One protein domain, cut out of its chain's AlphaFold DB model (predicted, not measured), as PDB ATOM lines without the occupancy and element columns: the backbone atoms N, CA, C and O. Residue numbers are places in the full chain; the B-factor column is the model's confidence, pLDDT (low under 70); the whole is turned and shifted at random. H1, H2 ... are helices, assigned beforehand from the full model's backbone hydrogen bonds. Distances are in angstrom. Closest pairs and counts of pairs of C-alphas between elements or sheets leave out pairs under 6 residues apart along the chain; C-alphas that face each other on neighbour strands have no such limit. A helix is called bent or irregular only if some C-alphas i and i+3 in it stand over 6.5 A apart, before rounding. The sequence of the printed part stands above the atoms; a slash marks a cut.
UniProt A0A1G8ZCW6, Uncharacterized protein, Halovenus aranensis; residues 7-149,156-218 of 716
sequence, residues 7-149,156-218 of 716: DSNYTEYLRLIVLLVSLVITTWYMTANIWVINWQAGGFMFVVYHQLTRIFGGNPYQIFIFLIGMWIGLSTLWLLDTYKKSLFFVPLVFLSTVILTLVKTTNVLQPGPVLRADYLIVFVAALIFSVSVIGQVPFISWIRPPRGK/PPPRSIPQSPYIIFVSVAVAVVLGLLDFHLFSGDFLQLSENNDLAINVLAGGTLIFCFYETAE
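AT A GLANCE: This is residues 7 to 149 and 156 to 218 of the 716 residues of an uncharacterized protein of Halovenus aranensis (UniProt A0A1G8ZCW6). This is a flat bundle of helices in which the long H1 packs between H4 and H8, while its first residues, 7 to 15, stick out. H8 makes a hairpin with H7, H4 makes one with H3, H5 packs on H3, and short H2 leads from the last residues of H1 to the first of H3; residues 143 to 149, with the last residue of H6, make a thin arm. The printed part has 206 residues with eight named helices, H1 to H8 in chain order, and no named strand: all helix. It is compact, with a radius of gyration of the C-alphas of 19.1 A and spans of 74 by 54 by 28 A.

HOW THE PARTS SIT: Begin with H1, residues 7 to 40, which has a kink of 30 degrees near residue 31 and is only just irregular: C-alphas 33 and 36 are 6.54 A apart. Its residues 20 to 36 touch H4, residues 89 to 106, closest at C-alphas Trp 28 and Thr 97, 6.2 A, at a shallow tilt of 31 degrees, the same way. Its residues 19 to 30 touch H8, residues 197 to 217, closest at C-alphas Thr 26 and Ala 205, 5.3 A, at a steep tilt of 51 degrees, opposite ways. H7, residues 163 to 187, forms a helical hairpin with H8 at a shallow tilt of 9 degrees, closest at C-alphas Pro 165 and Ala 217, 4.7 A. H3, residues 60 to 80, forms a helical hairpin with H4, closest at C-alphas Ser 75 and Pro 91, 6.2 A. H1, H3, H4 and H7 make a bundle, a group of helices beside one another. H5, residues 117 to 134, touches H3 at a steep tilt of 43 degrees, the same way, closest at C-alphas Gly 73 and Leu 127, 4.3 A. H2, residues 44 to 55, touches H1 only at the corner, closest at C-alphas Trp 39 and Phe 46, 5.3 A. H6, residues 139 to 143, touches no helix but is near H5. O i to N i+4 pairs are within hydrogen-bond range throughout H2, H4, H5, H6 and H8, and for 27 of 30 in H1, 15 of 17 in H3 and 20 of 21 in H7.

IN THESE COORDINATES: Find C-alpha 7 at (163.739, 174.636, 181.734); from there H1 runs 47.7 A to C-alpha 40 at (191.495, 150.525, 151.382). H7 measures 33.6 A, H3 30.7 A and H8 30.0 A; H8 ends at C-alpha 217, (182.666, 158.409, 179.797).

THE WHOLE: The C-alphas of Gly 148 and Leu 191 are farthest apart, 73.6 A. Residues 150 to 155 are not printed; C-alphas 149 and 156 are 16.3 A apart across this cut. Of the links printed whole, none is long. Mean pLDDT of the printed part is 77.6, with 53 residues under 70, among them 106 to 117, 132 to 149 and 187 to 197.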
ATOM      1  N   ASP A   7     162.556 174.144 182.450       54.72
ATOM      2  CA  ASP A   7     163.739 174.636 181.734       54.72
ATOM      3  C   ASP A   7     164.958 173.723 181.917       54.72
ATOM      4  O   ASP A   7     165.627 173.391 180.936       54.72
ATOM      5  N   SER A   8     165.214 173.203 183.125       54.88
ATOM      6  CA  SER A   8     166.389 172.347 183.353       54.88
ATOM      7  C   SER A   8     166.312 171.035 182.567       54.88
ATOM      8  O   SER A   8     167.286 170.619 181.946       54.88
ATOM      9  N   ASN A   9     165.138 170.403 182.514       58.12
ATOM     10  CA  ASN A   9     164.960 169.132 181.809       58.12
ATOM     11  C   ASN A   9     165.073 169.316 180.296       58.12
ATOM     12  O   ASN A   9     165.726 168.520 179.621       58.12
ATOM     13  N   TYR A  10     164.489 170.392 179.765       71.19
ATOM     14  CA  TYR A  10     164.590 170.703 178.345       71.19
ATOM     15  C   TYR A  10     166.047 170.923 177.925       71.19
ATOM     16  O   TYR A  10     166.471 170.397 176.895       71.19
ATOM     17  N   THR A  11     166.842 171.615 178.752       70.88
ATOM     18  CA  THR A  11     168.273 171.807 178.473       70.88
ATOM     19  C   THR A  11     169.052 170.494 178.447       70.88
ATOM     20  O   THR A  11     169.927 170.333 177.599       70.88
ATOM     21  N   GLU A  12     168.713 169.515 179.290       70.56
ATOM     22  CA  GLU A  12     169.382 168.211 179.274       70.56
ATOM     23  C   GLU A  12     169.011 167.347 178.074       70.56
ATOM     24  O   GLU A  12     169.897 166.761 177.450       70.56
ATOM     25  N   TYR A  13     167.724 167.275 177.727       80.25
ATOM     26  CA  TYR A  13     167.293 166.570 176.520       80.25
ATOM     27  C   TYR A  13     167.916 167.203 175.282       80.25
ATOM     28  O   TYR A  13     168.429 166.488 174.423       80.25
ATOM     29  N   LEU A  14     167.938 168.535 175.213       83.62
ATOM     30  CA  LEU A  14     168.595 169.260 174.136       83.62
ATOM     31  C   LEU A  14     170.095 168.945 174.100       83.62
ATOM     32  O   LEU A  14     170.611 168.614 173.036       83.62
ATOM     33  N   ARG A  15     170.785 168.962 175.249       82.88
ATOM     34  CA  ARG A  15     172.208 168.602 175.352       82.88
ATOM     35  C   ARG A  15     172.464 167.177 174.869       82.88
ATOM     36  O   ARG A  15     173.401 166.956 174.106       82.88
ATOM     37  N   LEU A  16     171.622 166.223 175.263       85.38
ATOM     38  CA  LEU A  16     171.721 164.832 174.832       85.38
ATOM     39  C   LEU A  16     171.470 164.677 173.325       85.38
ATOM     40  O   LEU A  16     172.213 163.962 172.655       85.38
ATOM     41  N   ILE A  17     170.456 165.355 172.781       89.12
ATOM     42  CA  ILE A  17     170.148 165.356 171.345       89.12
ATOM     43  C   ILE A  17     171.317 165.947 170.557       89.12
ATOM     44  O   ILE A  17     171.776 165.326 169.602       89.12
ATOM     45  N   VAL A  18     171.843 167.103 170.973       91.31
ATOM     46  CA  VAL A  18     173.006 167.745 170.344       91.31
ATOM     47  C   VAL A  18     174.218 166.818 170.386       91.31
ATOM     48  O   VAL A  18     174.898 166.666 169.370       91.31
ATOM     49  N   LEU A  19     174.458 166.144 171.515       91.00
ATOM     50  CA  LEU A  19     175.540 165.174 171.652       91.00
ATOM     51  C   LEU A  19     175.361 163.998 170.686       91.00
ATOM     52  O   LEU A  19     176.299 163.653 169.974       91.00
ATOM     53  N   LEU A  20     174.166 163.408 170.609       91.69
ATOM     54  CA  LEU A  20     173.878 162.282 169.716       91.69
ATOM     55  C   LEU A  20     173.964 162.656 168.235       91.69
ATOM     56  O   LEU A  20     174.514 161.896 167.443       91.69
ATOM     57  N   VAL A  21     173.450 163.824 167.853       94.50
ATOM     58  CA  VAL A  21     173.542 164.324 166.476       94.50
ATOM     59  C   VAL A  21     175.003 164.580 166.106       94.50
ATOM     60  O   VAL A  21     175.456 164.119 165.058       94.50
ATOM     61  N   SER A  22     175.764 165.230 166.991       94.31
ATOM     62  CA  SER A  22     177.200 165.471 166.796       94.31
ATOM     63  C   SER A  22     177.973 164.160 166.677       94.31
ATOM     64  O   SER A  22     178.800 164.013 165.778       94.31
ATOM     65  N   LEU A  23     177.653 163.172 167.518       95.12
ATOM     66  CA  LEU A  23     178.225 161.829 167.476       95.12
ATOM     67  C   LEU A  23     177.972 161.154 166.123       95.12
ATOM     68  O   LEU A  23     178.910 160.649 165.516       95.12
ATOM     69  N   VAL A  24     176.730 161.155 165.627       95.69
ATOM     70  CA  VAL A  24     176.381 160.522 164.342       95.69
ATOM     71  C   VAL A  24     177.101 161.205 163.181       95.69
ATOM     72  O   VAL A  24     177.718 160.520 162.366       95.69
ATOM     73  N   ILE A  25     177.066 162.540 163.116       96.25
ATOM     74  CA  ILE A  25     177.684 163.314 162.026       96.25
ATOM     75  C   ILE A  25     179.197 163.087 161.996       96.25
ATOM     76  O   ILE A  25     179.748 162.743 160.950       96.25
ATOM     77  N   THR A  26     179.867 163.235 163.142       96.06
ATOM     78  CA  THR A  26     181.327 163.079 163.236       96.06
ATOM     79  C   THR A  26     181.758 161.636 163.000       96.06
ATOM     80  O   THR A  26     182.709 161.407 162.261       96.06
ATOM     81  N   THR A  27     181.030 160.646 163.526       96.00
ATOM     82  CA  THR A  27     181.322 159.224 163.275       96.00
ATOM     83  C   THR A  27     181.159 158.872 161.801       96.00
ATOM     84  O   THR A  27     182.020 158.192 161.238       96.00
ATOM     85  N   TRP A  28     180.083 159.333 161.158       95.19
ATOM     86  CA  TRP A  28     179.863 159.113 159.729       95.19
ATOM     87  C   TRP A  28     180.977 159.745 158.893       95.19
ATOM     88  O   TRP A  28     181.558 159.060 158.050       95.19
ATOM     89  N   TYR A  29     181.322 161.006 159.176       94.75
ATOM     90  CA  TYR A  29     182.403 161.726 158.501       94.75
ATOM     91  C   TYR A  29     183.752 161.012 158.660       94.75
ATOM     92  O   TYR A  29     184.385 160.677 157.660       94.75
ATOM     93  N   MET A  30     184.159 160.706 159.899       94.19
ATOM     94  CA  MET A  30     185.418 160.010 160.193       94.19
ATOM     95  C   MET A  30     185.464 158.631 159.528       94.19
ATOM     96  O   MET A  30     186.479 158.245 158.954       94.19
ATOM     97  N   THR A  31     184.358 157.884 159.553       92.00
ATOM     98  CA  THR A  31     184.321 156.551 158.946       92.00
ATOM     99  C   THR A  31     184.435 156.634 157.426       92.00
ATOM    100  O   THR A  31     185.269 155.946 156.844       92.00
ATOM    101  N   ALA A  32     183.617 157.470 156.779       89.69
ATOM    102  CA  ALA A  32     183.540 157.545 155.322       89.69
ATOM    103  C   ALA A  32     184.788 158.175 154.687       89.69
ATOM    104  O   ALA A  32     185.260 157.671 153.672       89.69
ATOM    105  N   ASN A  33     185.317 159.248 155.284       89.06
ATOM    106  CA  ASN A  33     186.370 160.058 154.667       89.06
ATOM    107  C   ASN A  33     187.778 159.713 155.156       89.06
ATOM    108  O   ASN A  33     188.738 160.006 154.458       89.06
ATOM    109  N   ILE A  34     187.926 159.093 156.330       89.94
ATOM    110  CA  ILE A  34     189.247 158.802 156.908       89.94
ATOM    111  C   ILE A  34     189.439 157.291 157.023       89.94
ATOM    112  O   ILE A  34     190.297 156.716 156.354       89.94
ATOM    113  N   TRP A  35     188.620 156.610 157.830       90.19
ATOM    114  CA  TRP A  35     188.865 155.202 158.156       90.19
ATOM    115  C   TRP A  35     188.701 154.261 156.962       90.19
ATOM    116  O   TRP A  35     189.529 153.371 156.790       90.19
ATOM    117  N   VAL A  36     187.675 154.446 156.126       87.50
ATOM    118  CA  VAL A  36     187.469 153.614 154.927       87.50
ATOM    119  C   VAL A  36     188.597 153.800 153.917       87.50
ATOM    120  O   VAL A  36     189.090 152.811 153.377       87.50
ATOM    121  N   ILE A  37     189.030 155.041 153.689       85.69
ATOM    122  CA  ILE A  37     190.111 155.347 152.746       85.69
ATOM    123  C   ILE A  37     191.419 154.713 153.228       85.69
ATOM    124  O   ILE A  37     192.042 153.958 152.484       85.69
ATOM    125  N   ASN A  38     191.776 154.908 154.500       84.88
ATOM    126  CA  ASN A  38     192.957 154.281 155.100       84.88
ATOM    127  C   ASN A  38     192.899 152.755 155.051       84.88
ATOM    128  O   ASN A  38     193.896 152.090 154.776       84.88
ATOM    129  N   TRP A  39     191.720 152.181 155.300       85.50
ATOM    130  CA  TRP A  39     191.524 150.740 155.224       85.50
ATOM    131  C   TRP A  39     191.784 150.203 153.815       85.50
ATOM    132  O   TRP A  39     192.462 149.189 153.659       85.50
ATOM    133  N   GLN A  40     191.276 150.888 152.786       84.31
ATOM    134  CA  GLN A  40     191.495 150.525 151.382       84.31
ATOM    135  C   GLN A  40     192.949 150.731 150.944       84.31
ATOM    136  O   GLN A  40     193.462 149.934 150.161       84.31
ATOM    137  N   ALA A  41     193.623 151.748 151.485       83.69
ATOM    138  CA  ALA A  41     195.041 152.009 151.257       83.69
ATOM    139  C   ALA A  41     195.973 151.007 151.970       83.69
ATOM    140  O   ALA A  41     197.179 151.013 151.737       83.69
ATOM    141  N   GLY A  42     195.435 150.125 152.822       83.12
ATOM    142  CA  GLY A  42     196.235 149.176 153.595       83.12
ATOM    143  C   GLY A  42     197.011 149.828 154.741       83.12
ATOM    144  O   GLY A  42     198.073 149.331 155.113       83.12
ATOM    145  N   GLY A  43     196.488 150.926 155.290       83.56
ATOM    146  CA  GLY A  43     197.096 151.678 156.381       83.56
ATOM    147  C   GLY A  43     197.195 150.907 157.704       83.56
ATOM    148  O   GLY A  43     196.855 149.722 157.810       83.56
ATOM    149  N   PHE A  44     197.674 151.574 158.753       83.38
ATOM    150  CA  PHE A  44     198.037 150.939 160.026       83.38
ATOM    151  C   PHE A  44     196.908 150.092 160.636       83.38
ATOM    152  O   PHE A  44     197.144 148.963 161.074       83.38
ATOM    153  N   MET A  45     195.665 150.587 160.619       79.88
ATOM    154  CA  MET A  45     194.506 149.857 161.158       79.88
ATOM    155  C   MET A  45     194.239 148.544 160.405       79.88
ATOM    156  O   MET A  45     193.920 147.527 161.027       79.88
ATOM    157  N   PHE A  46     194.417 148.544 159.081       84.38
ATOM    158  CA  PHE A  46     194.307 147.338 158.262       84.38
ATOM    159  C   PHE A  46     195.436 146.353 158.580       84.38
ATOM    160  O   PHE A  46     195.179 145.160 158.746       84.38
ATOM    161  N   VAL A  47     196.674 146.838 158.731       85.38
ATOM    162  CA  VAL A  47     197.826 145.999 159.098       85.38
ATOM    163  C   VAL A  47     197.612 145.347 160.459       85.38
ATOM    164  O   VAL A  47     197.779 144.133 160.574       85.38
ATOM    165  N   VAL A  48     197.200 146.105 161.480       84.62
ATOM    166  CA  VAL A  48     196.914 145.567 162.821       84.62
ATOM    167  C   VAL A  48     195.829 144.500 162.749       84.62
ATOM    168  O   VAL A  48     196.022 143.396 163.260       84.62
ATOM    169  N   TYR A  49     194.719 144.783 162.066       84.94
ATOM    170  CA  TYR A  49     193.656 143.802 161.869       84.94
ATOM    171  C   TYR A  49     194.164 142.544 161.158       84.94
ATOM    172  O   TYR A  49     193.939 141.431 161.630       84.94
ATOM    173  N   HIS A  50     194.925 142.697 160.074       85.00
ATOM    174  CA  HIS A  50     195.506 141.573 159.353       85.00
ATOM    175  C   HIS A  50     196.457 140.760 160.250       85.00
ATOM    176  O   HIS A  50     196.447 139.527 160.201       85.00
ATOM    177  N   GLN A  51     197.267 141.392 161.098       86.12
ATOM    178  CA  GLN A  51     198.129 140.663 162.032       86.12
ATOM    179  C   GLN A  51     197.315 139.909 163.084       86.12
ATOM    180  O   GLN A  51     197.607 138.744 163.343       86.12
ATOM    181  N   LEU A  52     196.239 140.503 163.611       82.62
ATOM    182  CA  LEU A  52     195.314 139.799 164.502       82.62
ATOM    183  C   LEU A  52     194.712 138.570 163.805       82.62
ATOM    184  O   LEU A  52     194.709 137.488 164.389       82.62
ATOM    185  N   THR A  53     194.291 138.681 162.536       85.31
ATOM    186  CA  THR A  53     193.770 137.521 161.776       85.31
ATOM    187  C   THR A  53     194.783 136.394 161.644       85.31
ATOM    188  O   THR A  53     194.416 135.227 161.780       85.31
ATOM    189  N   ARG A  54     196.068 136.730 161.475       85.44
ATOM    190  CA  ARG A  54     197.155 135.745 161.435       85.44
ATOM    191  C   ARG A  54     197.406 135.105 162.799       85.44
ATOM    192  O   ARG A  54     197.517 133.887 162.865       85.44
ATOM    193  N   ILE A  55     197.478 135.902 163.868       84.62
ATOM    194  CA  ILE A  55     197.771 135.425 165.231       84.62
ATOM    195  C   ILE A  55     196.683 134.471 165.724       84.62
ATOM    196  O   ILE A  55     196.988 133.415 166.270       84.62
ATOM    197  N   PHE A  56     195.415 134.813 165.499       78.25
ATOM    198  CA  PHE A  56     194.288 133.984 165.925       78.25
ATOM    199  C   PHE A  56     193.943 132.863 164.931       78.25
ATOM    200  O   PHE A  56     192.953 132.164 165.135       78.25
ATOM    201  N   GLY A  57     194.741 132.680 163.865       71.00
ATOM    202  CA  GLY A  57     194.583 131.608 162.872       71.00
ATOM    203  C   GLY A  57     193.208 131.573 162.194       71.00
ATOM    204  O   GLY A  57     192.780 130.523 161.717       71.00
ATOM    205  N   GLY A  58     192.486 132.696 162.221       69.56
ATOM    206  CA  GLY A  58     191.041 132.745 162.039       69.56
ATOM    207  C   GLY A  58     190.605 133.390 160.731       69.56
ATOM    208  O   GLY A  58     191.340 134.128 160.075       69.56
ATOM    209  N   ASN A  59     189.348 133.139 160.379       79.25
ATOM    210  CA  ASN A  59     188.663 133.858 159.313       79.25
ATOM    211  C   ASN A  59     188.527 135.346 159.722       79.25
ATOM    212  O   ASN A  59     188.059 135.597 160.835       79.25
ATOM    213  N   PRO A  60     188.878 136.333 158.867       78.81
ATOM    214  CA  PRO A  60     188.767 137.761 159.191       78.81
ATOM    215  C   PRO A  60     187.400 138.138 159.774       78.81
ATOM    216  O   PRO A  60     187.320 138.836 160.785       78.81
ATOM    217  N   TYR A  61     186.320 137.571 159.233       79.50
ATOM    218  CA  TYR A  61     184.967 137.814 159.731       79.50
ATOM    219  C   TYR A  61     184.782 137.432 161.210       79.50
ATOM    220  O   TYR A  61     184.030 138.102 161.911       79.50
ATOM    221  N   GLN A  62     185.481 136.413 161.724       79.88
ATOM    222  CA  GLN A  62     185.398 136.025 163.139       79.88
ATOM    223  C   GLN A  62     185.995 137.089 164.058       79.88
ATOM    224  O   GLN A  62     185.415 137.370 165.101       79.88
ATOM    225  N   ILE A  63     187.111 137.715 163.670       82.06
ATOM    226  CA  ILE A  63     187.733 138.785 164.466       82.06
ATOM    227  C   ILE A  63     186.866 140.032 164.457       82.06
ATOM    228  O   ILE A  63     186.653 140.639 165.503       82.06
ATOM    229  N   PHE A  64     186.314 140.390 163.300       81.31
ATOM    230  CA  PHE A  64     185.383 141.509 163.212       81.31
ATOM    231  C   PHE A  64     184.153 141.294 164.111       81.31
ATOM    232  O   PHE A  64     183.797 142.166 164.903       81.31
ATOM    233  N   ILE A  65     183.551 140.100 164.071       83.50
ATOM    234  CA  ILE A  65     182.406 139.733 164.920       83.50
ATOM    235  C   ILE A  65     182.788 139.682 166.405       83.50
ATOM    236  O   ILE A  65     181.996 140.093 167.252       83.50
ATOM    237  N   PHE A  66     184.001 139.230 166.730       84.44
ATOM    238  CA  PHE A  66     184.532 139.253 168.090       84.44
ATOM    239  C   PHE A  66     184.652 140.689 168.624       84.44
ATOM    240  O   PHE A  66     184.178 140.968 169.721       84.44
ATOM    241  N   LEU A  67     185.201 141.623 167.840       85.69
ATOM    242  CA  LEU A  67     185.310 143.035 168.228       85.69
ATOM    243  C   LEU A  67     183.932 143.686 168.425       85.69
ATOM    244  O   LEU A  67     183.730 144.396 169.410       85.69
ATOM    245  N   ILE A  68     182.961 143.390 167.551       87.31
ATOM    246  CA  ILE A  68     181.565 143.826 167.726       87.31
ATOM    247  C   ILE A  68     180.976 143.243 169.018       87.31
ATOM    248  O   ILE A  68     180.354 143.968 169.792       87.31
ATOM    249  N   GLY A  69     181.182 141.948 169.277       86.00
ATOM    250  CA  GLY A  69     180.704 141.285 170.492       86.00
ATOM    251  C   GLY A  69     181.319 141.863 171.766       86.00
ATOM    252  O   GLY A  69     180.597 142.098 172.733       86.00
ATOM    253  N   MET A  70     182.617 142.184 171.750       87.12
ATOM    254  CA  MET A  70     183.279 142.904 172.839       87.12
ATOM    255  C   MET A  70     182.689 144.300 173.042       87.12
ATOM    256  O   MET A  70     182.405 144.675 174.175       87.12
ATOM    257  N   TRP A  71     182.477 145.063 171.967       90.44
ATOM    258  CA  TRP A  71     181.915 146.412 172.053       90.44
ATOM    259  C   TRP A  71     180.498 146.412 172.628       90.44
ATOM    260  O   TRP A  71     180.181 147.199 173.522       90.44
ATOM    261  N   ILE A  72     179.644 145.506 172.145       89.62
ATOM    262  CA  ILE A  72     178.284 145.340 172.661       89.62
ATOM    263  C   ILE A  72     178.335 144.893 174.119       89.62
ATOM    264  O   ILE A  72     177.617 145.461 174.934       89.62
ATOM    265  N   GLY A  73     179.208 143.954 174.485       86.75
ATOM    266  CA  GLY A  73     179.357 143.537 175.875       86.75
ATOM    267  C   GLY A  73     179.813 144.675 176.798       86.75
ATOM    268  O   GLY A  73     179.184 144.910 177.831       86.75
ATOM    269  N   LEU A  74     180.801 145.482 176.391       86.88
ATOM    270  CA  LEU A  74     181.195 146.699 177.118       86.88
ATOM    271  C   LEU A  74     180.040 147.704 177.230       86.88
ATOM    272  O   LEU A  74     179.813 148.255 178.306       86.88
ATOM    273  N   SER A  75     179.260 147.884 176.162       89.56
ATOM    274  CA  SER A  75     178.065 148.741 176.158       89.56
ATOM    275  C   SER A  75     176.974 148.205 177.093       89.56
ATOM    276  O   SER A  75     176.309 148.972 177.781       89.56
ATOM    277  N   THR A  76     176.799 146.881 177.188       85.19
ATOM    278  CA  THR A  76     175.836 146.274 178.123       85.19
ATOM    279  C   THR A  76     176.255 146.423 179.580       85.19
ATOM    280  O   THR A  76     175.382 146.517 180.440       85.19
ATOM    281  N   LEU A  77     177.556 146.541 179.879       82.62
ATOM    282  CA  LEU A  77     177.999 146.909 181.227       82.62
ATOM    283  C   LEU A  77     177.475 148.291 181.632       82.62
ATOM    284  O   LEU A  77     177.155 148.479 182.798       82.62
ATOM    285  N   TRP A  78     177.286 149.222 180.688       85.25
ATOM    286  CA  TRP A  78     176.665 150.516 180.995       85.25
ATOM    287  C   TRP A  78     175.187 150.358 181.353       85.25
ATOM    288  O   TRP A  78     174.693 151.097 182.189       85.25
ATOM    289  N   LEU A  79     174.477 149.381 180.775       82.31
ATOM    290  CA  LEU A  79     173.083 149.085 181.133       82.31
ATOM    291  C   LEU A  79     172.957 148.554 182.573       82.31
ATOM    292  O   LEU A  79     171.939 148.785 183.232       82.31
ATOM    293  N   LEU A  80     173.981 147.829 183.038       77.06
ATOM    294  CA  LEU A  80     174.093 147.334 184.412       77.06
ATOM    295  C   LEU A  80     174.596 148.409 185.386       77.06
ATOM    296  O   LEU A  80     174.370 148.285 186.588       77.06
ATOM    297  N   ASP A  81     175.245 149.451 184.870       71.69
ATOM    298  CA  ASP A  81     175.769 150.573 185.633       71.69
ATOM    299  C   ASP A  81     174.663 151.567 186.012       71.69
ATOM    300  O   ASP A  81     173.976 152.132 185.158       71.69
ATOM    301  N   THR A  82     174.497 151.829 187.308       68.06
ATOM    302  CA  THR A  82     173.411 152.701 187.784       68.06
ATOM    303  C   THR A  82     173.553 154.170 187.369       68.06
ATOM    304  O   THR A  82     172.549 154.888 187.351       68.06
ATOM    305  N   TYR A  83     174.753 154.627 187.011       69.06
ATOM    306  CA  TYR A  83     175.034 155.990 186.550       69.06
ATOM    307  C   TYR A  83     174.952 156.124 185.034       69.06
ATOM    308  O   TYR A  83     174.500 157.154 184.539       69.06
ATOM    309  N   LYS A  84     175.377 155.094 184.298       77.81
ATOM    310  CA  LYS A  84     175.510 155.134 182.833       77.81
ATOM    311  C   LYS A  84     174.402 154.400 182.085       77.81
ATOM    312  O   LYS A  84     174.363 154.470 180.856       77.81
ATOM    313  N   LYS A  85     173.446 153.785 182.792       79.94
ATOM    314  CA  LYS A  85     172.310 153.078 182.180       79.94
ATOM    315  C   LYS A  85     171.535 153.930 181.188       79.94
ATOM    316  O   LYS A  85     171.099 153.402 180.178       79.94
ATOM    317  N   SER A  86     171.355 155.220 181.448       79.69
ATOM    318  CA  SER A  86     170.656 156.127 180.534       79.69
ATOM    319  C   SER A  86     171.513 156.589 179.354       79.69
ATOM    320  O   SER A  86     170.963 157.174 178.438       79.69
ATOM    321  N   LEU A  87     172.818 156.300 179.329       85.88
ATOM    322  CA  LEU A  87     173.744 156.628 178.239       85.88
ATOM    323  C   LEU A  87     174.233 155.387 177.475       85.88
ATOM    324  O   LEU A  87     175.039 155.513 176.556       85.88
ATOM    325  N   PHE A  88     173.738 154.185 177.800       86.62
ATOM    326  CA  PHE A  88     174.162 152.928 177.161       86.62
ATOM    327  C   PHE A  88     173.991 152.927 175.630       86.62
ATOM    328  O   PHE A  88     174.682 152.192 174.926       86.62
ATOM    329  N   PHE A  89     173.072 153.743 175.103       86.75
ATOM    330  CA  PHE A  89     172.846 153.861 173.667       86.75
ATOM    331  C   PHE A  89     173.952 154.639 172.952       86.75
ATOM    332  O   PHE A  89     174.096 154.460 171.752       86.75
ATOM    333  N   VAL A  90     174.747 155.471 173.634       90.69
ATOM    334  CA  VAL A  90     175.826 156.261 173.012       90.69
ATOM    335  C   VAL A  90     176.818 155.356 172.266       90.69
ATOM    336  O   VAL A  90     176.960 155.511 171.048       90.69
ATOM    337  N   PRO A  91     177.450 154.353 172.911       91.38
ATOM    338  CA  PRO A  91     178.340 153.441 172.199       91.38
ATOM    339  C   PRO A  91     177.605 152.579 171.158       91.38
ATOM    340  O   PRO A  91     178.219 152.181 170.167       91.38
ATOM    341  N   LEU A  92     176.301 152.317 171.320       91.31
ATOM    342  CA  LEU A  92     175.503 151.589 170.323       91.31
ATOM    343  C   LEU A  92     175.220 152.425 169.071       91.31
ATOM    344  O   LEU A  92     175.288 151.897 167.963       91.31
ATOM    345  N   VAL A  93     174.929 153.718 169.225       92.19
ATOM    346  CA  VAL A  93     174.722 154.665 168.122       92.19
ATOM    347  C   VAL A  93     176.019 154.837 167.340       92.19
ATOM    348  O   VAL A  93     175.995 154.761 166.110       92.19
ATOM    349  N   PHE A  94     177.153 154.975 168.033       93.75
ATOM    350  CA  PHE A  94     178.475 154.980 167.405       93.75
ATOM    351  C   PHE A  94     178.703 153.715 166.569       93.75
ATOM    352  O   PHE A  94     178.904 153.805 165.358       93.75
ATOM    353  N   LEU A  95     178.581 152.532 167.183       92.06
ATOM    354  CA  LEU A  95     178.800 151.254 166.502       92.06
ATOM    355  C   LEU A  95     177.857 151.074 165.302       92.06
ATOM    356  O   LEU A  95     178.292 150.663 164.228       92.06
ATOM    357  N   SER A  96     176.577 151.413 165.468       88.19
ATOM    358  CA  SER A  96     175.576 151.326 164.399       88.19
ATOM    359  C   SER A  96     175.932 152.245 163.233       88.19
ATOM    360  O   SER A  96     175.846 151.830 162.079       88.19
ATOM    361  N   THR A  97     176.393 153.464 163.520       90.88
ATOM    362  CA  THR A  97     176.821 154.428 162.498       90.88
ATOM    363  C   THR A  97     178.042 153.914 161.735       90.88
ATOM    364  O   THR A  97     178.048 153.958 160.504       90.88
ATOM    365  N   VAL A  98     179.037 153.350 162.431       89.12
ATOM    366  CA  VAL A  98     180.213 152.730 161.797       89.12
ATOM    367  C   VAL A  98     179.792 151.577 160.883       89.12
ATOM    368  O   VAL A  98     180.149 151.573 159.707       89.12
ATOM    369  N   ILE A  99     178.983 150.632 161.378       86.62
ATOM    370  CA  ILE A  99     178.538 149.463 160.601       86.62
ATOM    371  C   ILE A  99     177.739 149.894 159.366       86.62
ATOM    372  O   ILE A  99     178.039 149.441 158.263       86.62
ATOM    373  N   LEU A 100     176.756 150.786 159.522       85.56
ATOM    374  CA  LEU A 100     175.947 151.284 158.404       85.56
ATOM    375  C   LEU A 100     176.810 151.978 157.346       85.56
ATOM    376  O   LEU A 100     176.611 151.775 156.147       85.56
ATOM    377  N   THR A 101     177.801 152.759 157.783       86.31
ATOM    378  CA  THR A 101     178.727 153.442 156.876       86.31
ATOM    379  C   THR A 101     179.603 152.442 156.132       86.31
ATOM    380  O   THR A 101     179.724 152.540 154.912       86.31
ATOM    381  N   LEU A 102     180.154 151.440 156.824       83.44
ATOM    382  CA  LEU A 102     180.963 150.381 156.215       83.44
ATOM    383  C   LEU A 102     180.166 149.572 155.185       83.44
ATOM    384  O   LEU A 102     180.660 149.356 154.078       83.44
ATOM    385  N   VAL A 103     178.928 149.180 155.510       81.31
ATOM    386  CA  VAL A 103     178.025 148.465 154.588       81.31
ATOM    387  C   VAL A 103     177.800 149.279 153.316       81.31
ATOM    388  O   VAL A 103     177.903 148.736 152.217       81.31
ATOM    389  N   LYS A 104     177.539 150.585 153.451       82.75
ATOM    390  CA  LYS A 104     177.270 151.475 152.316       82.75
ATOM    391  C   LYS A 104     178.503 151.728 151.441       82.75
ATOM    392  O   LYS A 104     178.362 151.865 150.232       82.75
ATOM    393  N   THR A 105     179.686 151.843 152.043       79.56
ATOM    394  CA  THR A 105     180.895 152.338 151.358       79.56
ATOM    395  C   THR A 105     181.792 151.239 150.807       79.56
ATOM    396  O   THR A 105     182.407 151.431 149.765       79.56
ATOM    397  N   THR A 106     181.886 150.087 151.476       67.50
ATOM    398  CA  THR A 106     182.959 149.125 151.176       67.50
ATOM    399  C   THR A 106     182.502 147.845 150.486       67.50
ATOM    400  O   THR A 106     183.356 147.083 150.049       67.50
ATOM    401  N   ASN A 107     181.198 147.552 150.379       65.75
ATOM    402  CA  ASN A 107     180.680 146.231 149.963       65.75
ATOM    403  C   ASN A 107     181.255 145.027 150.762       65.75
ATOM    404  O   ASN A 107     180.852 143.892 150.518       65.75
ATOM    405  N   VAL A 108     182.139 145.245 151.750       56.84
ATOM    406  CA  VAL A 108     182.822 144.220 152.566       56.84
ATOM    407  C   VAL A 108     181.823 143.410 153.400       56.84
ATOM    408  O   VAL A 108     182.084 142.261 153.756       56.84
ATOM    409  N   LEU A 109     180.656 144.004 153.665       57.06
ATOM    410  CA  LEU A 109     179.536 143.435 154.411       57.06
ATOM    411  C   LEU A 109     178.300 143.202 153.523       57.06
ATOM    412  O   LEU A 109     177.176 143.295 154.016       57.06
ATOM    413  N   GLN A 110     178.459 142.923 152.220       57.09
ATOM    414  CA  GLN A 110     177.314 142.420 151.454       57.09
ATOM    415  C   GLN A 110     176.765 141.161 152.151       57.09
ATOM    416  O   GLN A 110     177.544 140.259 152.477       57.09
ATOM    417  N   PRO A 111     175.450 141.097 152.428       50.31
ATOM    418  CA  PRO A 111     174.859 140.028 153.215       50.31
ATOM    419  C   PRO A 111     174.868 138.728 152.407       50.31
ATOM    420  O   PRO A 111     173.910 138.385 151.720       50.31
ATOM    421  N   GLY A 112     175.962 137.975 152.500       52.28
ATOM    422  CA  GLY A 112     175.936 136.543 152.241       52.28
ATOM    423  C   GLY A 112     175.074 135.888 153.327       52.28
ATOM    424  O   GLY A 112     175.377 136.054 154.513       52.28
ATOM    425  N   PRO A 113     173.992 135.167 152.985       47.19
ATOM    426  CA  PRO A 113     173.015 134.709 153.956       47.19
ATOM    427  C   PRO A 113     173.506 133.428 154.624       47.19
ATOM    428  O   PRO A 113     172.994 132.359 154.336       47.19
ATOM    429  N   VAL A 114     174.492 133.503 155.519       51.19
ATOM    430  CA  VAL A 114     174.640 132.483 156.564       51.19
ATOM    431  C   VAL A 114     175.243 133.130 157.811       51.19
ATOM    432  O   VAL A 114     176.462 133.245 157.943       51.19
ATOM    433  N   LEU A 115     174.388 133.502 158.768       56.69
ATOM    434  CA  LEU A 115     174.770 133.523 160.182       56.69
ATOM    435  C   LEU A 115     175.174 132.088 160.547       56.69
ATOM    436  O   LEU A 115     174.347 131.283 160.969       56.69
ATOM    437  N   ARG A 116     176.430 131.716 160.280       66.88
ATOM    438  CA  ARG A 116     176.959 130.414 160.692       66.88
ATOM    439  C   ARG A 116     176.928 130.363 162.216       66.88
ATOM    440  O   ARG A 116     177.275 131.350 162.863       66.88
ATOM    441  N   ALA A 117     176.537 129.221 162.776       68.69
ATOM    442  CA  ALA A 117     176.508 129.011 164.225       68.69
ATOM    443  C   ALA A 117     177.850 129.389 164.881       68.69
ATOM    444  O   ALA A 117     177.872 130.004 165.942       68.69
ATOM    445  N   ASP A 118     178.958 129.136 164.184       70.44
ATOM    446  CA  ASP A 118     180.317 129.474 164.609       70.44
ATOM    447  C   ASP A 118     180.503 130.982 164.867       70.44
ATOM    448  O   ASP A 118     181.168 131.371 165.823       70.44
ATOM    449  N   TYR A 119     179.877 131.853 164.065       76.31
ATOM    450  CA  TYR A 119     179.928 133.305 164.266       76.31
ATOM    451  C   TYR A 119     179.110 133.752 165.478       76.31
ATOM    452  O   TYR A 119     179.545 134.632 166.220       76.31
ATOM    453  N   LEU A 120     177.955 133.121 165.711       76.94
ATOM    454  CA  LEU A 120     177.141 133.380 166.898       76.94
ATOM    455  C   LEU A 120     177.888 132.963 168.173       76.94
ATOM    456  O   LEU A 120     177.871 133.697 169.156       76.94
ATOM    457  N   ILE A 121     178.587 131.825 168.148       78.06
ATOM    458  CA  ILE A 121     179.397 131.349 169.277       78.06
ATOM    459  C   ILE A 121     180.525 132.339 169.588       78.06
ATOM    460  O   ILE A 121     180.698 132.705 170.748       78.06
ATOM    461  N   VAL A 122     181.254 132.821 168.574       76.12
ATOM    462  CA  VAL A 122     182.328 133.817 168.757       76.12
ATOM    463  C   VAL A 122     181.779 135.138 169.300       76.12
ATOM    464  O   VAL A 122     182.359 135.707 170.222       76.12
ATOM    465  N   PHE A 123     180.638 135.597 168.783       80.25
ATOM    466  CA  PHE A 123     179.959 136.795 169.275       80.25
ATOM    467  C   PHE A 123     179.572 136.671 170.755       80.25
ATOM    468  O   PHE A 123     179.905 137.537 171.563       80.25
ATOM    469  N   VAL A 124     178.905 135.572 171.123       79.75
ATOM    470  CA  VAL A 124     178.474 135.312 172.502       79.75
ATOM    471  C   VAL A 124     179.681 135.154 173.426       79.75
ATOM    472  O   VAL A 124     179.672 135.693 174.529       79.75
ATOM    473  N   ALA A 125     180.748 134.487 172.980       78.62
ATOM    474  CA  ALA A 125     181.983 134.357 173.748       78.62
ATOM    475  C   ALA A 125     182.652 135.718 174.001       78.62
ATOM    476  O   ALA A 125     183.068 135.985 175.124       78.62
ATOM    477  N   ALA A 126     182.705 136.600 172.999       77.00
ATOM    478  CA  ALA A 126     183.244 137.956 173.130       77.00
ATOM    479  C   ALA A 126     182.412 138.839 174.075       77.00
ATOM    480  O   ALA A 126     182.956 139.602 174.882       77.00
ATOM    481  N   LEU A 127     181.086 138.702 174.006       81.06
ATOM    482  CA  LEU A 127     180.153 139.377 174.903       81.06
ATOM    483  C   LEU A 127     180.346 138.896 176.346       81.06
ATOM    484  O   LEU A 127     180.501 139.706 177.254       81.06
ATOM    485  N   ILE A 128     180.411 137.580 176.566       77.94
ATOM    486  CA  ILE A 128     180.663 137.013 177.895       77.94
ATOM    487  C   ILE A 128     182.043 137.440 178.399       77.94
ATOM    488  O   ILE A 128     182.162 137.834 179.556       77.94
ATOM    489  N   PHE A 129     183.075 137.401 177.554       75.88
ATOM    490  CA  PHE A 129     184.438 137.798 177.911       75.88
ATOM    491  C   PHE A 129     184.498 139.256 178.380       75.88
ATOM    492  O   PHE A 129     185.009 139.533 179.460       75.88
ATOM    493  N   SER A 130     183.916 140.185 177.624       73.56
ATOM    494  CA  SER A 130     183.882 141.601 178.012       73.56
ATOM    495  C   SER A 130     183.071 141.841 179.291       73.56
ATOM    496  O   SER A 130     183.531 142.561 180.172       73.56
ATOM    497  N   VAL A 131     181.920 141.186 179.470       73.12
ATOM    498  CA  VAL A 131     181.113 141.338 180.695       73.12
ATOM    499  C   VAL A 131     181.811 140.748 181.929       73.12
ATOM    500  O   VAL A 131     181.807 141.364 182.993       73.12
ATOM    501  N   SER A 132     182.418 139.567 181.798       65.69
ATOM    502  CA  SER A 132     182.977 138.817 182.932       65.69
ATOM    503  C   SER A 132     184.415 139.198 183.285       65.69
ATOM    504  O   SER A 132     184.734 139.320 184.464       65.69
ATOM    505  N   VAL A 133     185.281 139.396 182.288       69.50
ATOM    506  CA  VAL A 133     186.712 139.667 182.499       69.50
ATOM    507  C   VAL A 133     186.961 141.161 182.655       69.50
ATOM    508  O   VAL A 133     187.667 141.567 183.573       69.50
ATOM    509  N   ILE A 134     186.360 141.983 181.789       62.28
ATOM    510  CA  ILE A 134     186.575 143.435 181.807       62.28
ATOM    511  C   ILE A 134     185.621 144.119 182.789       62.28
ATOM    512  O   ILE A 134     186.022 145.024 183.506       62.28
ATOM    513  N   GLY A 135     184.364 143.678 182.867       57.44
ATOM    514  CA  GLY A 135     183.415 144.245 183.826       57.44
ATOM    515  C   GLY A 135     183.682 143.859 185.280       57.44
ATOM    516  O   GLY A 135     183.075 144.455 186.166       57.44
ATOM    517  N   GLN A 136     184.518 142.838 185.525       62.62
ATOM    518  CA  GLN A 136     184.688 142.172 186.827       62.62
ATOM    519  C   GLN A 136     183.357 141.785 187.497       62.62
ATOM    520  O   GLN A 136     183.304 141.513 188.696       62.62
ATOM    521  N   VAL A 137     182.261 141.742 186.734       59.31
ATOM    522  CA  VAL A 137     180.955 141.332 187.227       59.31
ATOM    523  C   VAL A 137     181.002 139.813 187.299       59.31
ATOM    524  O   VAL A 137     181.176 139.169 186.259       59.31
ATOM    525  N   PRO A 138     180.847 139.193 188.482       54.31
ATOM    526  CA  PRO A 138     180.830 137.746 188.599       54.31
ATOM    527  C   PRO A 138     179.493 137.225 188.049       54.31
ATOM    528  O   PRO A 138     178.578 136.839 188.769       54.31
ATOM    529  N   PHE A 139     179.368 137.219 186.724       50.91
ATOM    530  CA  PHE A 139     178.164 136.853 185.980       50.91
ATOM    531  C   PHE A 139     177.675 135.445 186.367       50.91
ATOM    532  O   PHE A 139     176.479 135.184 186.460       50.91
ATOM    533  N   ILE A 140     178.612 134.553 186.713       48.28
ATOM    534  CA  ILE A 140     178.336 133.189 187.185       48.28
ATOM    535  C   ILE A 140     177.731 133.170 188.599       48.28
ATOM    536  O   ILE A 140     176.880 132.324 188.870       48.28
ATOM    537  N   SER A 141     178.124 134.077 189.504       50.91
ATOM    538  CA  SER A 141     177.489 134.182 190.829       50.91
ATOM    539  C   SER A 141     176.162 134.937 190.780       50.91
ATOM    540  O   SER A 141     175.329 134.730 191.651       50.91
ATOM    541  N   TRP A 142     175.955 135.778 189.761       45.72
ATOM    542  CA  TRP A 142     174.689 136.469 189.509       45.72
ATOM    543  C   TRP A 142     173.612 135.539 188.922       45.72
ATOM    544  O   TRP A 142     172.441 135.665 189.263       45.72
ATOM    545  N   ILE A 143     173.999 134.562 188.090       50.50
ATOM    546  CA  ILE A 143     173.076 133.588 187.471       50.50
ATOM    547  C   ILE A 143     172.867 132.334 188.333       50.50
ATOM    548  O   ILE A 143     171.840 131.663 188.211       50.50
ATOM    549  N   ARG A 144     173.810 131.976 189.217       43.72
ATOM    550  CA  ARG A 144     173.607 130.836 190.123       43.72
ATOM    551  C   ARG A 144     172.584 131.200 191.202       43.72
ATOM    552  O   ARG A 144     172.862 132.090 192.001       43.72
ATOM    553  N   PRO A 145     171.457 130.472 191.315       44.62
ATOM    554  CA  PRO A 145     170.569 130.649 192.450       44.62
ATOM    555  C   PRO A 145     171.347 130.324 193.735       44.62
ATOM    556  O   PRO A 145     171.989 129.265 193.800       44.62
ATOM    557  N   PRO A 146     171.326 131.201 194.757       47.56
ATOM    558  CA  PRO A 146     171.931 130.884 196.036       47.56
ATOM    559  C   PRO A 146     171.235 129.638 196.581       47.56
ATOM    560  O   PRO A 146     170.025 129.621 196.813       47.56
ATOM    561  N   ARG A 147     171.999 128.555 196.754       46.69
ATOM    562  CA  ARG A 147     171.514 127.363 197.449       46.69
ATOM    563  C   ARG A 147     171.189 127.772 198.888       46.69
ATOM    564  O   ARG A 147     172.095 127.874 199.705       46.69
ATOM    565  N   GLY A 148     169.910 128.006 199.188       45.47
ATOM    566  CA  GLY A 148     169.405 127.916 200.560       45.47
ATOM    567  C   GLY A 148     168.535 129.045 201.114       45.47
ATOM    568  O   GLY A 148     168.017 128.845 202.206       45.47
ATOM    569  N   LYS A 149     168.305 130.181 200.440       39.19
ATOM    570  CA  LYS A 149     167.311 131.172 200.914       39.19
ATOM    571  C   LYS A 149     166.548 131.806 199.752       39.19
ATOM    572  O   LYS A 149     167.130 132.463 198.897       39.19
ATOM    573  N   PRO A 156     171.757 143.969 194.653       41.94
ATOM    574  CA  PRO A 156     171.728 145.307 194.074       41.94
ATOM    575  C   PRO A 156     172.729 145.378 192.904       41.94
ATOM    576  O   PRO A 156     173.837 144.848 193.039       41.94
ATOM    577  N   PRO A 157     172.358 145.974 191.753       49.81
ATOM    578  CA  PRO A 157     173.268 146.107 190.619       49.81
ATOM    579  C   PRO A 157     174.559 146.826 191.045       49.81
ATOM    580  O   PRO A 157     174.511 147.667 191.954       49.81
ATOM    581  N   PRO A 158     175.712 146.508 190.424       52.62
ATOM    582  CA  PRO A 158     176.958 147.213 190.703       52.62
ATOM    583  C   PRO A 158     176.748 148.714 190.481       52.62
ATOM    584  O   PRO A 158     176.222 149.135 189.452       52.62
ATOM    585  N   ARG A 159     177.114 149.525 191.481       58.44
ATOM    586  CA  ARG A 159     176.824 150.965 191.463       58.44
ATOM    587  C   ARG A 159     177.571 151.658 190.323       58.44
ATOM    588  O   ARG A 159     176.924 152.349 189.543       58.44
ATOM    589  N   SER A 160     178.876 151.412 190.188       66.12
ATOM    590  CA  SER A 160     179.736 151.957 189.126       66.12
ATOM    591  C   SER A 160     180.705 150.910 188.567       66.12
ATOM    592  O   SER A 160     181.313 150.175 189.346       66.12
ATOM    593  N   ILE A 161     180.927 150.898 187.251       72.69
ATOM    594  CA  ILE A 161     181.892 150.035 186.548       72.69
ATOM    595  C   ILE A 161     182.898 150.927 185.790       72.69
ATOM    596  O   ILE A 161     182.845 151.019 184.555       72.69
ATOM    597  N   PRO A 162     183.817 151.622 186.498       66.19
ATOM    598  CA  PRO A 162     184.646 152.706 185.948       66.19
ATOM    599  C   PRO A 162     185.412 152.329 184.675       66.19
ATOM    600  O   PRO A 162     185.579 153.136 183.763       66.19
ATOM    601  N   GLN A 163     185.823 151.066 184.593       75.19
ATOM    602  CA  GLN A 163     186.660 150.541 183.525       75.19
ATOM    603  C   GLN A 163     185.958 150.536 182.158       75.19
ATOM    604  O   GLN A 163     186.605 150.834 181.160       75.19
ATOM    605  N   SER A 164     184.653 150.240 182.078       81.25
ATOM    606  CA  SER A 164     183.988 150.078 180.773       81.25
ATOM    607  C   SER A 164     183.903 151.396 179.981       81.25
ATOM    608  O   SER A 164     184.403 151.436 178.853       81.25
ATOM    609  N   PRO A 165     183.359 152.499 180.532       83.06
ATOM    610  CA  PRO A 165     183.363 153.781 179.836       83.06
ATOM    611  C   PRO A 165     184.752 154.313 179.497       83.06
ATOM    612  O   PRO A 165     184.941 154.836 178.401       83.06
ATOM    613  N   TYR A 166     185.733 154.112 180.382       82.19
ATOM    614  CA  TYR A 166     187.120 154.489 180.111       82.19
ATOM    615  C   TYR A 166     187.709 153.713 178.925       82.19
ATOM    616  O   TYR A 166     188.292 154.316 178.027       82.19
ATOM    617  N   ILE A 167     187.515 152.392 178.868       82.69
ATOM    618  CA  ILE A 167     187.999 151.558 177.757       82.69
ATOM    619  C   ILE A 167     187.342 151.973 176.438       82.69
ATOM    620  O   ILE A 167     188.037 152.098 175.430       82.69
ATOM    621  N   ILE A 168     186.029 152.231 176.442       88.00
ATOM    622  CA  ILE A 168     185.318 152.736 175.261       88.00
ATOM    623  C   ILE A 168     185.916 154.080 174.826       88.00
ATOM    624  O   ILE A 168     186.322 154.207 173.674       88.00
ATOM    625  N   PHE A 169     186.061 155.043 175.737       90.06
ATOM    626  CA  PHE A 169     186.659 156.346 175.437       90.06
ATOM    627  C   PHE A 169     188.070 156.230 174.850       90.06
ATOM    628  O   PHE A 169     188.331 156.759 173.769       90.06
ATOM    629  N   VAL A 170     188.966 155.490 175.512       87.56
ATOM    630  CA  VAL A 170     190.348 155.297 175.052       87.56
ATOM    631  C   VAL A 170     190.376 154.615 173.687       87.56
ATOM    632  O   VAL A 170     191.138 155.031 172.819       87.56
ATOM    633  N   SER A 171     189.529 153.609 173.455       89.19
ATOM    634  CA  SER A 171     189.477 152.918 172.163       89.19
ATOM    635  C   SER A 171     189.049 153.841 171.015       89.19
ATOM    636  O   SER A 171     189.658 153.792 169.945       89.19
ATOM    637  N   VAL A 172     188.079 154.737 171.245       92.50
ATOM    638  CA  VAL A 172     187.671 155.752 170.259       92.50
ATOM    639  C   VAL A 172     188.784 156.766 170.047       92.50
ATOM    640  O   VAL A 172     189.125 157.054 168.903       92.50
ATOM    641  N   ALA A 173     189.388 157.280 171.121       92.69
ATOM    642  CA  ALA A 173     190.471 158.252 171.029       92.69
ATOM    643  C   ALA A 173     191.665 157.699 170.239       92.69
ATOM    644  O   ALA A 173     192.165 158.360 169.333       92.69
ATOM    645  N   VAL A 174     192.067 156.453 170.510       91.44
ATOM    646  CA  VAL A 174     193.122 155.764 169.759       91.44
ATOM    647  C   VAL A 174     192.724 155.576 168.294       91.44
ATOM    648  O   VAL A 174     193.531 155.869 167.417       91.44
ATOM    649  N   ALA A 175     191.490 155.152 168.001       90.44
ATOM    650  CA  ALA A 175     191.019 154.987 166.622       90.44
ATOM    651  C   ALA A 175     190.984 156.313 165.838       90.44
ATOM    652  O   ALA A 175     191.323 156.345 164.654       90.44
ATOM    653  N   VAL A 176     190.605 157.416 166.490       93.81
ATOM    654  CA  VAL A 176     190.629 158.763 165.905       93.81
ATOM    655  C   VAL A 176     192.066 159.204 165.641       93.81
ATOM    656  O   VAL A 176     192.382 159.560 164.510       93.81
ATOM    657  N   VAL A 177     192.948 159.137 166.643       92.12
ATOM    658  CA  VAL A 177     194.350 159.572 166.516       92.12
ATOM    659  C   VAL A 177     195.084 158.752 165.458       92.12
ATOM    660  O   VAL A 177     195.706 159.328 164.570       92.12
ATOM    661  N   LEU A 178     194.977 157.420 165.504       90.19
ATOM    662  CA  LEU A 178     195.595 156.554 164.501       90.19
ATOM    663  C   LEU A 178     194.988 156.783 163.118       90.19
ATOM    664  O   LEU A 178     195.735 156.839 162.153       90.19
ATOM    665  N   GLY A 179     193.670 156.965 163.009       89.00
ATOM    666  CA  GLY A 179     193.021 157.269 161.734       89.00
ATOM    667  C   GLY A 179     193.521 158.574 161.114       89.00
ATOM    668  O   GLY A 179     193.833 158.605 159.926       89.00
ATOM    669  N   LEU A 180     193.650 159.633 161.915       90.69
ATOM    670  CA  LEU A 180     194.166 160.925 161.458       90.69
ATOM    671  C   LEU A 180     195.643 160.843 161.060       90.69
ATOM    672  O   LEU A 180     196.012 161.351 160.004       90.69
ATOM    673  N   LEU A 181     196.475 160.180 161.871       88.12
ATOM    674  CA  LEU A 181     197.888 159.966 161.555       88.12
ATOM    675  C   LEU A 181     198.048 159.167 160.261       88.12
ATOM    676  O   LEU A 181     198.809 159.567 159.390       88.12
ATOM    677  N   ASP A 182     197.308 158.072 160.115       85.50
ATOM    678  CA  ASP A 182     197.375 157.189 158.952       85.50
ATOM    679  C   ASP A 182     196.941 157.919 157.667       85.50
ATOM    680  O   ASP A 182     197.629 157.880 156.647       85.50
ATOM    681  N   PHE A 183     195.866 158.706 157.757       85.06
ATOM    682  CA  PHE A 183     195.351 159.482 156.629       85.06
ATOM    683  C   PHE A 183     196.314 160.580 156.183       85.06
ATOM    684  O   PHE A 183     196.618 160.690 154.998       85.06
ATOM    685  N   HIS A 184     196.830 161.371 157.125       83.00
ATOM    686  CA  HIS A 184     197.669 162.523 156.797       83.00
ATOM    687  C   HIS A 184     199.144 162.177 156.559       83.00
ATOM    688  O   HIS A 184     199.828 162.954 155.895       83.00
ATOM    689  N   LEU A 185     199.650 161.051 157.078       79.50
ATOM    690  CA  LEU A 185     201.055 160.657 156.914       79.50
ATOM    691  C   LEU A 185     201.281 159.597 155.830       79.50
ATOM    692  O   LEU A 185     202.366 159.580 155.252       79.50
ATOM    693  N   PHE A 186     200.314 158.708 155.571       72.06
ATOM    694  CA  PHE A 186     200.534 157.528 154.720       72.06
ATOM    695  C   PHE A 186     199.594 157.438 153.511       72.06
ATOM    696  O   PHE A 186     200.024 156.956 152.466       72.06
ATOM    697  N   SER A 187     198.347 157.906 153.628       66.56
ATOM    698  CA  SER A 187     197.364 157.858 152.530       66.56
ATOM    699  C   SER A 187     197.303 159.143 151.694       66.56
ATOM    700  O   SER A 187     196.908 159.097 150.531       66.56
ATOM    701  N   GLY A 188     197.655 160.295 152.272       57.59
ATOM    702  CA  GLY A 188     197.656 161.577 151.574       57.59
ATOM    703  C   GLY A 188     198.896 161.742 150.701       57.59
ATOM    704  O   GLY A 188     200.019 161.660 151.199       57.59
ATOM    705  N   ASP A 189     198.711 162.044 149.413       54.12
ATOM    706  CA  ASP A 189     199.782 162.612 148.594       54.12
ATOM    707  C   ASP A 189     200.266 163.886 149.298       54.12
ATOM    708  O   ASP A 189     199.585 164.914 149.295       54.12
ATOM    709  N   PHE A 190     201.446 163.829 149.920       50.28
ATOM    710  CA  PHE A 190     202.001 164.929 150.720       50.28
ATOM    711  C   PHE A 190     202.108 166.249 149.920       50.28
ATOM    712  O   PHE A 190     202.195 167.335 150.485       50.28
ATOM    713  N   LEU A 191     202.061 166.153 148.586       47.12
ATOM    714  CA  LEU A 191     202.107 167.251 147.620       47.12
ATOM    715  C   LEU A 191     200.735 167.882 147.284       47.12
ATOM    716  O   LEU A 191     200.719 168.949 146.675       47.12
ATOM    717  N   GLN A 192     199.601 167.287 147.686       47.97
ATOM    718  CA  GLN A 192     198.242 167.843 147.505       47.97
ATOM    719  C   GLN A 192     197.640 168.465 148.777       47.97
ATOM    720  O   GLN A 192     196.559 169.043 148.720       47.97
ATOM    721  N   LEU A 193     198.371 168.472 149.898       49.88
ATOM    722  CA  LEU A 193     198.020 169.150 151.165       49.88
ATOM    723  C   LEU A 193     197.844 170.686 151.060       49.88
ATOM    724  O   LEU A 193     197.660 171.361 152.068       49.88
ATOM    725  N   SER A 194     197.892 171.249 149.849       42.91
ATOM    726  CA  SER A 194     197.744 172.676 149.546       42.91
ATOM    727  C   SER A 194     196.319 173.222 149.736       42.91
ATOM    728  O   SER A 194     196.143 174.440 149.675       42.91
ATOM    729  N   GLU A 195     195.306 172.390 149.985       53.22
ATOM    730  CA  GLU A 195     193.986 172.863 150.421       53.22
ATOM    731  C   GLU A 195     193.874 172.730 151.951       53.22
ATOM    732  O   GLU A 195     193.347 171.762 152.491       53.22
ATOM    733  N   ASN A 196     194.396 173.731 152.671       56.41
ATOM    734  CA  ASN A 196     194.509 173.800 154.142       56.41
ATOM    735  C   ASN A 196     193.206 173.562 154.950       56.41
ATOM    736  O   ASN A 196     193.257 173.502 156.180       56.41
ATOM    737  N   ASN A 197     192.046 173.431 154.305       62.84
ATOM    738  CA  ASN A 197     190.761 173.257 154.982       62.84
ATOM    739  C   ASN A 197     190.512 171.813 155.452       62.84
ATOM    740  O   ASN A 197     189.863 171.624 156.482       62.84
ATOM    741  N   ASP A 198     191.070 170.801 154.783       77.19
ATOM    742  CA  ASP A 198     190.733 169.400 155.079       77.19
ATOM    743  C   ASP A 198     191.355 168.896 156.388       77.19
ATOM    744  O   ASP A 198     190.696 168.204 157.163       77.19
ATOM    745  N   LEU A 199     192.589 169.306 156.710       82.75
ATOM    746  CA  LEU A 199     193.219 168.968 157.994       82.75
ATOM    747  C   LEU A 199     192.437 169.566 159.170       82.75
ATOM    748  O   LEU A 199     192.194 168.883 160.164       82.75
ATOM    749  N   ALA A 200     192.029 170.834 159.060       85.25
ATOM    750  CA  ALA A 200     191.291 171.515 160.117       85.25
ATOM    751  C   ALA A 200     189.933 170.845 160.375       85.25
ATOM    752  O   ALA A 200     189.576 170.619 161.530       85.25
ATOM    753  N   ILE A 201     189.210 170.469 159.313       89.56
ATOM    754  CA  ILE A 201     187.920 169.774 159.426       89.56
ATOM    755  C   ILE A 201     188.109 168.366 160.008       89.56
ATOM    756  O   ILE A 201     187.355 167.982 160.899       89.56
ATOM    757  N   ASN A 202     189.134 167.624 159.579       90.25
ATOM    758  CA  ASN A 202     189.441 166.289 160.102       90.25
ATOM    759  C   ASN A 202     189.782 166.316 161.599       90.25
ATOM    760  O   ASN A 202     189.254 165.519 162.378       90.25
ATOM    761  N   VAL A 203     190.633 167.257 162.019       91.62
ATOM    762  CA  VAL A 203     191.002 167.440 163.429       91.62
ATOM    763  C   VAL A 203     189.799 167.895 164.251       91.62
ATOM    764  O   VAL A 203     189.600 167.384 165.352       91.62
ATOM    765  N   LEU A 204     188.967 168.800 163.725       93.62
ATOM    766  CA  LEU A 204     187.750 169.245 164.401       93.62
ATOM    767  C   LEU A 204     186.757 168.090 164.561       93.62
ATOM    768  O   LEU A 204     186.294 167.851 165.670       93.62
ATOM    769  N   ALA A 205     186.480 167.327 163.501       93.94
ATOM    770  CA  ALA A 205     185.579 166.178 163.553       93.94
ATOM    771  C   ALA A 205     186.079 165.103 164.531       93.94
ATOM    772  O   ALA A 205     185.301 164.595 165.342       93.94
ATOM    773  N   GLY A 206     187.381 164.799 164.503       94.06
ATOM    774  CA  GLY A 206     188.017 163.885 165.449       94.06
ATOM    775  C   GLY A 206     187.958 164.395 166.892       94.06
ATOM    776  O   GLY A 206     187.586 163.648 167.795       94.06
ATOM    777  N   GLY A 207     188.255 165.677 167.109       94.75
ATOM    778  CA  GLY A 207     188.186 166.332 168.414       94.75
ATOM    779  C   GLY A 207     186.770 166.348 168.989       94.75
ATOM    780  O   GLY A 207     186.580 165.994 170.151       94.75
ATOM    781  N   THR A 208     185.762 166.670 168.173       95.12
ATOM    782  CA  THR A 208     184.348 166.618 168.569       95.12
ATOM    783  C   THR A 208     183.913 165.191 168.909       95.12
ATOM    784  O   THR A 208     183.242 164.995 169.920       95.12
ATOM    785  N   LEU A 209     184.329 164.184 168.134       94.56
ATOM    786  CA  LEU A 209     184.022 162.781 168.427       94.56
ATOM    787  C   LEU A 209     184.626 162.333 169.770       94.56
ATOM    788  O   LEU A 209     183.930 161.727 170.586       94.56
ATOM    789  N   ILE A 210     185.894 162.675 170.026       94.19
ATOM    790  CA  ILE A 210     186.558 162.416 171.313       94.19
ATOM    791  C   ILE A 210     185.817 163.133 172.447       94.19
ATOM    792  O   ILE A 210     185.568 162.523 173.484       94.19
ATOM    793  N   PHE A 211     185.415 164.389 172.247       91.06
ATOM    794  CA  PHE A 211     184.675 165.171 173.238       91.06
ATOM    795  C   PHE A 211     183.311 164.550 173.588       91.06
ATOM    796  O   PHE A 211     182.987 164.416 174.767       91.06
ATOM    797  N   CYS A 212     182.534 164.087 172.600       90.94
ATOM    798  CA  CYS A 212     181.263 163.392 172.847       90.94
ATOM    799  C   CYS A 212     181.447 162.133 173.713       90.94
ATOM    800  O   CYS A 212     180.626 161.847 174.589       90.94
ATOM    801  N   PHE A 213     182.527 161.378 173.490       88.81
ATOM    802  CA  PHE A 213     182.849 160.215 174.317       88.81
ATOM    803  C   PHE A 213     183.429 160.591 175.679       88.81
ATOM    804  O   PHE A 213     183.135 159.904 176.648       88.81
ATOM    805  N   TYR A 214     184.196 161.675 175.784       86.50
ATOM    806  CA  TYR A 214     184.702 162.184 177.059       86.50
ATOM    807  C   TYR A 214     183.549 162.548 178.003       86.50
ATOM    808  O   TYR A 214     183.457 161.996 179.096       86.50
ATOM    809  N   GLU A 215     182.604 163.367 177.534       83.00
ATOM    810  CA  GLU A 215     181.412 163.781 178.293       83.00
ATOM    811  C   GLU A 215     180.549 162.593 178.748       83.00
ATOM    812  O   GLU A 215     179.938 162.607 179.814       83.00
ATOM    813  N   THR A 216     180.493 161.527 177.947       83.38
ATOM    814  CA  THR A 216     179.696 160.336 178.282       83.38
ATOM    815  C   THR A 216     180.466 159.332 179.137       83.38
ATOM    816  O   THR A 216     179.848 158.638 179.950       83.38
ATOM    817  N   ALA A 217     181.796 159.291 179.028       77.88
ATOM    818  CA  ALA A 217     182.666 158.409 179.797       77.88
ATOM    819  C   ALA A 217     183.036 158.952 181.180       77.88
ATOM    820  O   ALA A 217     183.318 158.157 182.079       77.88
ATOM    821  N   GLU A 218     182.997 160.270 181.381       71.62
ATOM    822  CA  GLU A 218     183.287 160.899 182.668       71.62
ATOM    823  C   GLU A 218     182.290 160.405 183.725       71.62
ATOM    824  O   GLU A 218     181.096 160.702 183.669       71.62
TER     825      GLU A 218